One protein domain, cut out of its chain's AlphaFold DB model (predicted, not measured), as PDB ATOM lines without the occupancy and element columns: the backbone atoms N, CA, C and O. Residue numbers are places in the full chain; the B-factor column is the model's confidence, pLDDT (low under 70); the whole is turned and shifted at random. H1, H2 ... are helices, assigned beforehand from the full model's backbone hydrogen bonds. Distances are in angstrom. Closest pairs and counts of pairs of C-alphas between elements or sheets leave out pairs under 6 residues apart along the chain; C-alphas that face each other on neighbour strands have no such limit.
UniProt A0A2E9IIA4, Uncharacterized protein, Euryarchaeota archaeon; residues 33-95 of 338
ATOM      1  N   ALA A  33      25.992   3.870 -23.647       67.44
ATOM      2  CA  ALA A  33      26.054   2.406 -23.660       67.44
ATOM      3  C   ALA A  33      25.689   1.760 -25.010       67.44
ATOM      4  O   ALA A  33      26.215   0.695 -25.328       67.44
ATOM      5  N   MET A  34      24.836   2.379 -25.837       72.06
ATOM      6  CA  MET A  34      24.575   1.888 -27.200       72.06
ATOM      7  C   MET A  34      25.773   2.126 -28.123       72.06
ATOM      8  O   MET A  34      26.070   1.270 -28.959       72.06
ATOM      9  N   ALA A  35      26.484   3.243 -27.947       79.75
ATOM     10  CA  ALA A  35      27.751   3.495 -28.627       79.75
ATOM     11  C   ALA A  35      28.820   2.472 -28.197       79.75
ATOM     12  O   ALA A  35      29.451   1.854 -29.052       79.75
ATOM     13  N   GLY A  36      28.933   2.191 -26.892       77.88
ATOM     14  CA  GLY A  36      29.836   1.160 -26.364       77.88
ATOM     15  C   GLY A  36      29.501  -0.266 -26.829       77.88
ATOM     16  O   GLY A  36      30.402  -1.059 -27.098       77.88
ATOM     17  N   LEU A  37      28.217  -0.600 -26.998       80.19
ATOM     18  CA  LEU A  37      27.787  -1.876 -27.585       80.19
ATOM     19  C   LEU A  37      28.152  -1.982 -29.073       80.19
ATOM     20  O   LEU A  37      28.603  -3.035 -29.526       80.19
ATOM     21  N   GLN A  38      27.966  -0.907 -29.843       79.94
ATOM     22  CA  GLN A  38      28.376  -0.870 -31.249       79.94
ATOM     23  C   GLN A  38      29.893  -0.998 -31.394       79.94
ATOM     24  O   GLN A  38      30.360  -1.749 -32.251       79.94
ATOM     25  N   GLU A  39      30.665  -0.343 -30.532       82.25
ATOM     26  CA  GLU A  39      32.123  -0.456 -30.500       82.25
ATOM     27  C   GLU A  39      32.584  -1.879 -30.135       82.25
ATOM     28  O   GLU A  39      33.398  -2.467 -30.845       82.25
ATOM     29  N   ALA A  40      31.999  -2.505 -29.107       79.06
ATOM     30  CA  ALA A  40      32.315  -3.888 -28.728       79.06
ATOM     31  C   ALA A  40      31.952  -4.920 -29.819       79.06
ATOM     32  O   ALA A  40      32.636  -5.934 -29.982       79.06
ATOM     33  N   ASN A  41      30.887  -4.666 -30.586       76.00
ATOM     34  CA  ASN A  41      30.460  -5.538 -31.683       76.00
ATOM     35  C   ASN A  41      31.272  -5.343 -32.972       76.00
ATOM     36  O   ASN A  41      31.394  -6.280 -33.758       76.00
ATOM     37  N   THR A  42      31.814  -4.147 -33.200       82.56
ATOM     38  CA  THR A  42      32.625  -3.827 -34.388       82.56
ATOM     39  C   THR A  42      34.116  -4.061 -34.172       82.56
ATOM     40  O   THR A  42      34.852  -4.205 -35.146       82.56
ATOM     41  N   ASN A  43      34.563  -4.157 -32.917       83.25
ATOM     42  CA  ASN A  43      35.936  -4.489 -32.576       83.25
ATOM     43  C   ASN A  43      36.197  -6.010 -32.704       83.25
ATOM     44  O   ASN A  43      35.666  -6.798 -31.908       83.25
ATOM     45  N   PRO A  44      37.040  -6.455 -33.658       76.31
ATOM     46  CA  PRO A  44      37.359  -7.872 -33.833       76.31
ATOM     47  C   PRO A  44      38.182  -8.463 -32.674       76.31
ATOM     48  O   PRO A  44      38.157  -9.673 -32.485       76.31
ATOM     49  N   GLU A  45      38.862  -7.629 -31.881       81.19
ATOM     50  CA  GLU A  45      39.678  -8.038 -30.724       81.19
ATOM     51  C   GLU A  45      38.866  -8.119 -29.418       81.19
ATOM     52  O   GLU A  45      39.376  -8.570 -28.393       81.19
ATOM     53  N   ALA A  46      37.603  -7.673 -29.415       77.25
ATOM     54  CA  ALA A  46      36.775  -7.736 -28.216       77.25
ATOM     55  C   ALA A  46      36.452  -9.193 -27.855       77.25
ATOM     56  O   ALA A  46      36.039  -9.988 -28.697       77.25
ATOM     57  N   THR A  47      36.618  -9.539 -26.582       80.44
ATOM     58  CA  THR A  47      36.244 -10.850 -26.037       80.44
ATOM     59  C   THR A  47      34.726 -10.988 -25.923       80.44
ATOM     60  O   THR A  47      34.004  -9.995 -25.795       80.44
ATOM     61  N   ASP A  48      34.223 -12.223 -25.896       74.44
ATOM     62  CA  ASP A  48      32.785 -12.479 -25.733       74.44
ATOM     63  C   ASP A  48      32.244 -11.919 -24.410       74.44
ATOM     64  O   ASP A  48      31.139 -11.382 -24.369       74.44
ATOM     65  N   ILE A  49      33.067 -11.926 -23.356       71.69
ATOM     66  CA  ILE A  49      32.747 -11.306 -22.063       71.69
ATOM     67  C   ILE A  49      32.571  -9.790 -22.212       71.69
ATOM     68  O   ILE A  49      31.633  -9.223 -21.657       71.69
ATOM     69  N   GLN A  50      33.439  -9.118 -22.973       72.88
ATOM     70  CA  GLN A  50      33.336  -7.671 -23.202       72.88
ATOM     71  C   GLN A  50      32.098  -7.311 -24.028       72.88
ATOM     72  O   GLN A  50      31.420  -6.334 -23.710       72.88
ATOM     73  N   ARG A  51      31.760  -8.118 -25.041       77.81
ATOM     74  CA  ARG A  51      30.523  -7.951 -25.819       77.81
ATOM     75  C   ARG A  51      29.279  -8.154 -24.962       77.81
ATOM     76  O   ARG A  51      28.356  -7.346 -25.029       77.81
ATOM     77  N   GLN A  52      29.274  -9.190 -24.128       73.31
ATOM     78  CA  GLN A  52      28.169  -9.470 -23.220       73.31
ATOM     79  C   GLN A  52      27.995  -8.357 -22.180       73.31
ATOM     80  O   GLN A  52      26.882  -7.884 -21.977       73.31
ATOM     81  N   LEU A  53      29.085  -7.864 -21.585       74.19
ATOM     82  CA  LEU A  53      29.044  -6.754 -20.630       74.19
ATOM     83  C   LEU A  53      28.503  -5.468 -21.273       74.19
ATOM     84  O   LEU A  53      27.656  -4.791 -20.691       74.19
ATOM     85  N   ALA A  54      28.961  -5.142 -22.487       76.38
ATOM     86  CA  ALA A  54      28.475  -3.982 -23.232       76.38
ATOM     87  C   ALA A  54      26.984  -4.118 -23.580       76.38
ATOM     88  O   ALA A  54      26.236  -3.143 -23.516       76.38
ATOM     89  N   HIS A  55      26.536  -5.336 -23.897       77.38
ATOM     90  CA  HIS A  55      25.135  -5.629 -24.173       77.38
ATOM     91  C   HIS A  55      24.261  -5.472 -22.924       77.38
ATOM     92  O   HIS A  55      23.236  -4.794 -22.971       77.38
ATOM     93  N   GLU A  56      24.691  -6.032 -21.793       78.38
ATOM     94  CA  GLU A  56      23.995  -5.913 -20.509       78.38
ATOM     95  C   GLU A  56      23.886  -4.453 -20.052       78.38
ATOM     96  O   GLU A  56      22.810  -4.020 -19.642       78.38
ATOM     97  N   ARG A  57      24.961  -3.666 -20.196       80.69
ATOM     98  CA  ARG A  57      24.966  -2.232 -19.870       80.69
ATOM     99  C   ARG A  57      23.978  -1.446 -20.737       80.69
ATOM    100  O   ARG A  57      23.230  -0.625 -20.214       80.69
ATOM    101  N   ALA A  58      23.942  -1.716 -22.045       81.00
ATOM    102  CA  ALA A  58      23.027  -1.049 -22.974       81.00
ATOM    103  C   ALA A  58      21.556  -1.389 -22.698       81.00
ATOM    104  O   ALA A  58      20.696  -0.508 -22.738       81.00
ATOM    105  N   MET A  59      21.264  -2.654 -22.381       79.56
ATOM    106  CA  MET A  59      19.918  -3.093 -22.015       79.56
ATOM    107  C   MET A  59      19.466  -2.499 -20.679       79.56
ATOM    108  O   MET A  59      18.318  -2.079 -20.559       79.56
ATOM    109  N   PHE A  60      20.368  -2.414 -19.698       80.25
ATOM    110  CA  PHE A  60      20.080  -1.817 -18.398       80.25
ATOM    111  C   PHE A  60      19.776  -0.322 -18.511       80.25
ATOM    112  O   PHE A  60      18.763   0.147 -18.004       80.25
ATOM    113  N   GLU A  61      20.607   0.430 -19.230       79.94
ATOM    114  CA  GLU A  61      20.391   1.864 -19.418       79.94
ATOM    115  C   GLU A  61      19.078   2.152 -20.156       79.94
ATOM    116  O   GLU A  61      18.320   3.035 -19.752       79.94
ATOM    117  N   ARG A  62      18.755   1.349 -21.177       79.31
ATOM    118  CA  ARG A  62      17.467   1.423 -21.869       79.31
ATOM    119  C   ARG A  62      16.295   1.122 -20.931       79.31
ATOM    120  O   ARG A  62      15.309   1.849 -20.955       79.31
ATOM    121  N   TYR A  63      16.404   0.089 -20.099       77.69
ATOM    122  CA  TYR A  63      15.366  -0.282 -19.136       77.69
ATOM    123  C   TYR A  63      15.090   0.843 -18.128       77.69
ATOM    124  O   TYR A  63      13.935   1.217 -17.926       77.69
ATOM    125  N   VAL A  64      16.141   1.443 -17.561       78.75
ATOM    126  CA  VAL A  64      16.024   2.560 -16.609       78.75
ATOM    127  C   VAL A  64      15.376   3.787 -17.265       78.75
ATOM    128  O   VAL A  64      14.526   4.438 -16.657       78.75
ATOM    129  N   GLN A  65      15.717   4.069 -18.528       73.12
ATOM    130  CA  GLN A  65      15.118   5.156 -19.308       73.12
ATOM    131  C   GLN A  65      13.646   4.895 -19.668       73.12
ATOM    132  O   GLN A  65      12.824   5.805 -19.562       73.12
ATOM    133  N   GLU A  66      13.293   3.674 -20.079       74.69
ATOM    134  CA  GLU A  66      11.935   3.311 -20.515       74.69
ATOM    135  C   GLU A  66      10.947   3.153 -19.350       74.69
ATOM    136  O   GLU A  66       9.782   3.522 -19.489       74.69
ATOM    137  N   GLN A  67      11.387   2.627 -18.203       69.00
ATOM    138  CA  GLN A  67      10.530   2.436 -17.023       69.00
ATOM    139  C   GLN A  67      10.400   3.700 -16.158       69.00
ATOM    140  O   GLN A  67       9.619   3.719 -15.206       69.00
ATOM    141  N   GLY A  68      11.151   4.761 -16.470       60.34
ATOM    142  CA  GLY A  68      11.172   5.986 -15.669       60.34
ATOM    143  C   GLY A  68      11.680   5.762 -14.240       60.34
ATOM    144  O   GLY A  68      11.333   6.531 -13.339       60.34
ATOM    145  N   GLU A  69      12.471   4.707 -14.013       66.62
ATOM    146  CA  GLU A  69      13.103   4.463 -12.720       66.62
ATOM    147  C   GLU A  69      14.067   5.609 -12.414       66.62
ATOM    148  O   GLU A  69      14.954   5.953 -13.199       66.62
ATOM    149  N   LYS A  70      13.882   6.235 -11.249       72.50
ATOM    150  CA  LYS A  70      14.785   7.291 -10.801       72.50
ATOM    151  C   LYS A  70      16.115   6.654 -10.426       72.50
ATOM    152  O   LYS A  70      16.178   5.893  -9.462       72.50
ATOM    153  N   ILE A  71      17.165   7.008 -11.164       75.81
ATOM    154  CA  ILE A  71      18.545   6.714 -10.777       75.81
ATOM    155  C   ILE A  71      18.737   7.250  -9.349       75.81
ATOM    156  O   ILE A  71      18.421   8.420  -9.105       75.81
ATOM    157  N   PRO A  72      19.190   6.420  -8.394       76.50
ATOM    158  CA  PRO A  72      19.405   6.876  -7.029       76.50
ATOM    159  C   PRO A  72      20.366   8.073  -6.995       76.50
ATOM    160  O   PRO A  72      21.350   8.091  -7.731       76.50
ATOM    161  N   GLU A  73      20.105   9.066  -6.135       78.19
ATOM    162  CA  GLU A  73      20.837  10.352  -6.122       78.19
ATOM    163  C   GLU A  73      22.357  10.209  -5.916       78.19
ATOM    164  O   GLU A  73      23.126  11.119  -6.218       78.19
ATOM    165  N   ASN A  74      22.804   9.063  -5.403       77.44
ATOM    166  CA  ASN A  74      24.209   8.733  -5.205       77.44
ATOM    167  C   ASN A  74      24.936   8.247  -6.477       77.44
ATOM    168  O   ASN A  74      26.140   8.007  -6.403       77.44
ATOM    169  N   PHE A  75      24.251   8.109  -7.618       78.69
ATOM    170  CA  PHE A  75      24.840   7.726  -8.906       78.69
ATOM    171  C   PHE A  75      24.586   8.799  -9.969       78.69
ATOM    172  O   PHE A  75      23.486   9.337 -10.072       78.69
ATOM    173  N   LYS A  76      25.595   9.106 -10.795       77.25
ATOM    174  CA  LYS A  76      25.480  10.163 -11.817       77.25
ATOM    175  C   LYS A  76      24.799   9.685 -13.097       77.25
ATOM    176  O   LYS A  76      24.310  10.507 -13.867       77.25
ATOM    177  N   SER A  77      24.798   8.378 -13.350       80.88
ATOM    178  CA  SER A  77      24.201   7.772 -14.541       80.88
ATOM    179  C   SER A  77      23.761   6.331 -14.283       80.88
ATOM    180  O   SER A  77      24.215   5.682 -13.335       80.88
ATOM    181  N   ALA A  78      22.906   5.802 -15.163       77.00
ATOM    182  CA  ALA A  78      22.530   4.388 -15.148       77.00
ATOM    183  C   ALA A  78      23.753   3.473 -15.355       77.00
ATOM    184  O   ALA A  78      23.809   2.383 -14.792       77.00
ATOM    185  N   GLY A  79      24.766   3.941 -16.097       75.69
ATOM    186  CA  GLY A  79      26.039   3.242 -16.269       75.69
ATOM    187  C   GLY A  79      26.839   3.108 -14.969       75.69
ATOM    188  O   GLY A  79      27.258   2.004 -14.635       75.69
ATOM    189  N   GLU A  80      27.004   4.189 -14.194       76.12
ATOM    190  CA  GLU A  80      27.698   4.123 -12.891       76.12
ATOM    191  C   GLU A  80      26.954   3.224 -11.892       76.12
ATOM    192  O   GLU A  80      27.571   2.497 -11.110       76.12
ATOM    193  N   TRP A  81      25.621   3.247 -11.935       74.31
ATOM    194  CA  TRP A  81      24.795   2.376 -11.108       74.31
ATOM    195  C   TRP A  81      24.955   0.896 -11.493       74.31
ATOM    196  O   TRP A  81      25.162   0.051 -10.619       74.31
ATOM    197  N   PHE A  82      24.956   0.578 -12.789       80.44
ATOM    198  CA  PHE A  82      25.226  -0.769 -13.297       80.44
ATOM    199  C   PHE A  82      26.613  -1.281 -12.880       80.44
ATOM    200  O   PHE A  82      26.740  -2.396 -12.368       80.44
ATOM    201  N   ASP A  83      27.648  -0.453 -13.036       76.19
ATOM    202  CA  ASP A  83      29.022  -0.805 -12.672       76.19
ATOM    203  C   ASP A  83      29.147  -1.053 -11.152       76.19
ATOM    204  O   ASP A  83      29.827  -1.987 -10.715       76.19
ATOM    205  N   SER A  84      28.423  -0.279 -10.332       75.19
ATOM    206  CA  SER A  84      28.328  -0.490  -8.883       75.19
ATOM    207  C   SER A  84      27.649  -1.814  -8.525       75.19
ATOM    208  O   SER A  84      28.164  -2.541  -7.674       75.19
ATOM    209  N   LEU A  85      26.550  -2.170  -9.198       73.62
ATOM    210  CA  LEU A  85      25.856  -3.444  -8.986       73.62
ATOM    211  C   LEU A  85      26.743  -4.639  -9.346       73.62
ATOM    212  O   LEU A  85      26.827  -5.597  -8.577       73.62
ATOM    213  N   LYS A  86      27.461  -4.573 -10.473       78.62
ATOM    214  CA  LYS A  86      28.400  -5.629 -10.882       78.62
ATOM    215  C   LYS A  86      29.585  -5.748  -9.926       78.62
ATOM    216  O   LYS A  86      29.989  -6.863  -9.593       78.62
ATOM    217  N   ASN A  87      30.110  -4.627  -9.429       69.81
ATOM    218  CA  ASN A  87      31.163  -4.640  -8.416       69.81
ATOM    219  C   ASN A  87      30.653  -5.251  -7.103       69.81
ATOM    220  O   ASN A  87      31.275  -6.175  -6.586       69.81
ATOM    221  N   ALA A  88      29.485  -4.829  -6.615       65.69
ATOM    222  CA  ALA A  88      28.871  -5.379  -5.408       65.69
ATOM    223  C   ALA A  88      28.606  -6.888  -5.528       65.69
ATOM    224  O   ALA A  88      28.937  -7.641  -4.615       65.69
ATOM    225  N   GLN A  89      28.098  -7.351  -6.672       63.75
ATOM    226  CA  GLN A  89      27.905  -8.776  -6.956       63.75
ATOM    227  C   GLN A  89      29.239  -9.546  -6.939       63.75
ATOM    228  O   GLN A  89      29.326 -10.649  -6.387       63.75
ATOM    229  N   GLY A  90      30.297  -8.949  -7.493       67.06
ATOM    230  CA  GLY A  90      31.651  -9.498  -7.458       67.06
ATOM    231  C   GLY A  90      32.235  -9.577  -6.045       67.06
ATOM    232  O   GLY A  90      32.765 -10.619  -5.666       67.06
ATOM    233  N   GLN A  91      32.111  -8.514  -5.246       55.03
ATOM    234  CA  GLN A  91      32.583  -8.484  -3.855       55.03
ATOM    235  C   GLN A  91      31.793  -9.433  -2.961       55.03
ATOM    236  O   GLN A  91      32.378 -10.097  -2.116       55.03
ATOM    237  N   TYR A  92      30.484  -9.554  -3.179       52.94
ATOM    238  CA  TYR A  92      29.659 -10.525  -2.468       52.94
ATOM    239  C   TYR A  92      30.135 -11.951  -2.746       52.94
ATOM    240  O   TYR A  92      30.366 -12.721  -1.820       52.94
ATOM    241  N   THR A  93      30.373 -12.284  -4.016       57.97
ATOM    242  CA  THR A  93      30.864 -13.613  -4.409       57.97
ATOM    243  C   THR A  93      32.251 -13.903  -3.828       57.97
ATOM    244  O   THR A  93      32.484 -14.996  -3.319       57.97
ATOM    245  N   LYS A  94      33.161 -12.919  -3.840       54.56
ATOM    246  CA  LYS A  94      34.485 -13.042  -3.204       54.56
ATOM    247  C   LYS A  94      34.385 -13.205  -1.692       54.56
ATOM    248  O   LYS A  94      35.020 -14.095  -1.147       54.56
ATOM    249  N   GLY A  95      33.541 -12.413  -1.034       56.03
ATOM    250  CA  GLY A  95      33.296 -12.528   0.401       56.03
ATOM    251  C   GLY A  95      32.771 -13.910   0.780       56.03
ATOM    252  O   GLY A  95      33.240 -14.494   1.748       56.03
TER     253      GLY A  95
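What this domain is: This is residues 33 to 95 of the 338 residues of an uncharacterized protein of Euryarchaeota archaeon (UniProt A0A2E9IIA4). A short helix, H1, folds side by side with the first part of a longer one, H2, as a helical hairpin, and a third helix, H3, starts on the later half of H2 and slants away as an arm whose residues 87 to 95 stick out free. The loop of residues 68 to 77 joins the end of H2 to the start of H3. The printed part has 63 residues with three named helices, in the order H1, H2, H3, and no named strand; the class is all helix. It is only just loose, close to compact, with a radius of gyration of the C-alphas of 12.9 A, and its outline is flat, 37 by 34 by 16 A.

How they stand to each other: H2, residues 48 to 67, touches H1, residues 33 to 42, and the closest C-alphas are those of Ala 33 and Ala 58, 4.6 A apart. These two form a hairpin, running opposite ways at a shallow tilt of 27 degrees. H2 also touches H3, residues 78 to 95, with its residues 57 to 64 alone, and H3 touches H2 with residues 78 to 82 alone. Their closest C-alphas, of Glu 61 and Ala 78, are 5.4 A apart. H2 and H3 run opposite ways at a steep tilt of 55 degrees. H1 and H3 are close but not clearly touching, with the C-alphas of Ala 33 and Gly 79 closest at 7.4 A. Their lines are only just about perpendicular, at 73 degrees. In H1, H2 and H3 every O i to N i+4 pair is within hydrogen-bond range.

Where its parts are: H2 measures 28.2 A from C-alpha 48 at (32.785, -12.479, -25.733) to C-alpha 67. H1 measures 14.0 A, beginning at C-alpha 33 at (26.054, 2.406, -23.660). H3 measures 25.4 A and ends at C-alpha 95 at (33.296, -12.528, 0.401).

The domain as a whole: The two C-alphas farthest apart, of Pro 44 and Glu 73, are 37.1 A apart. The printed part has no cut; the link from H1 to H2 is tight, and that from H2 to H3 is short. The mean pLDDT of the printed part is 74.3, with residue 33, residues 67 to 69 and residues 87 to 95 under 70.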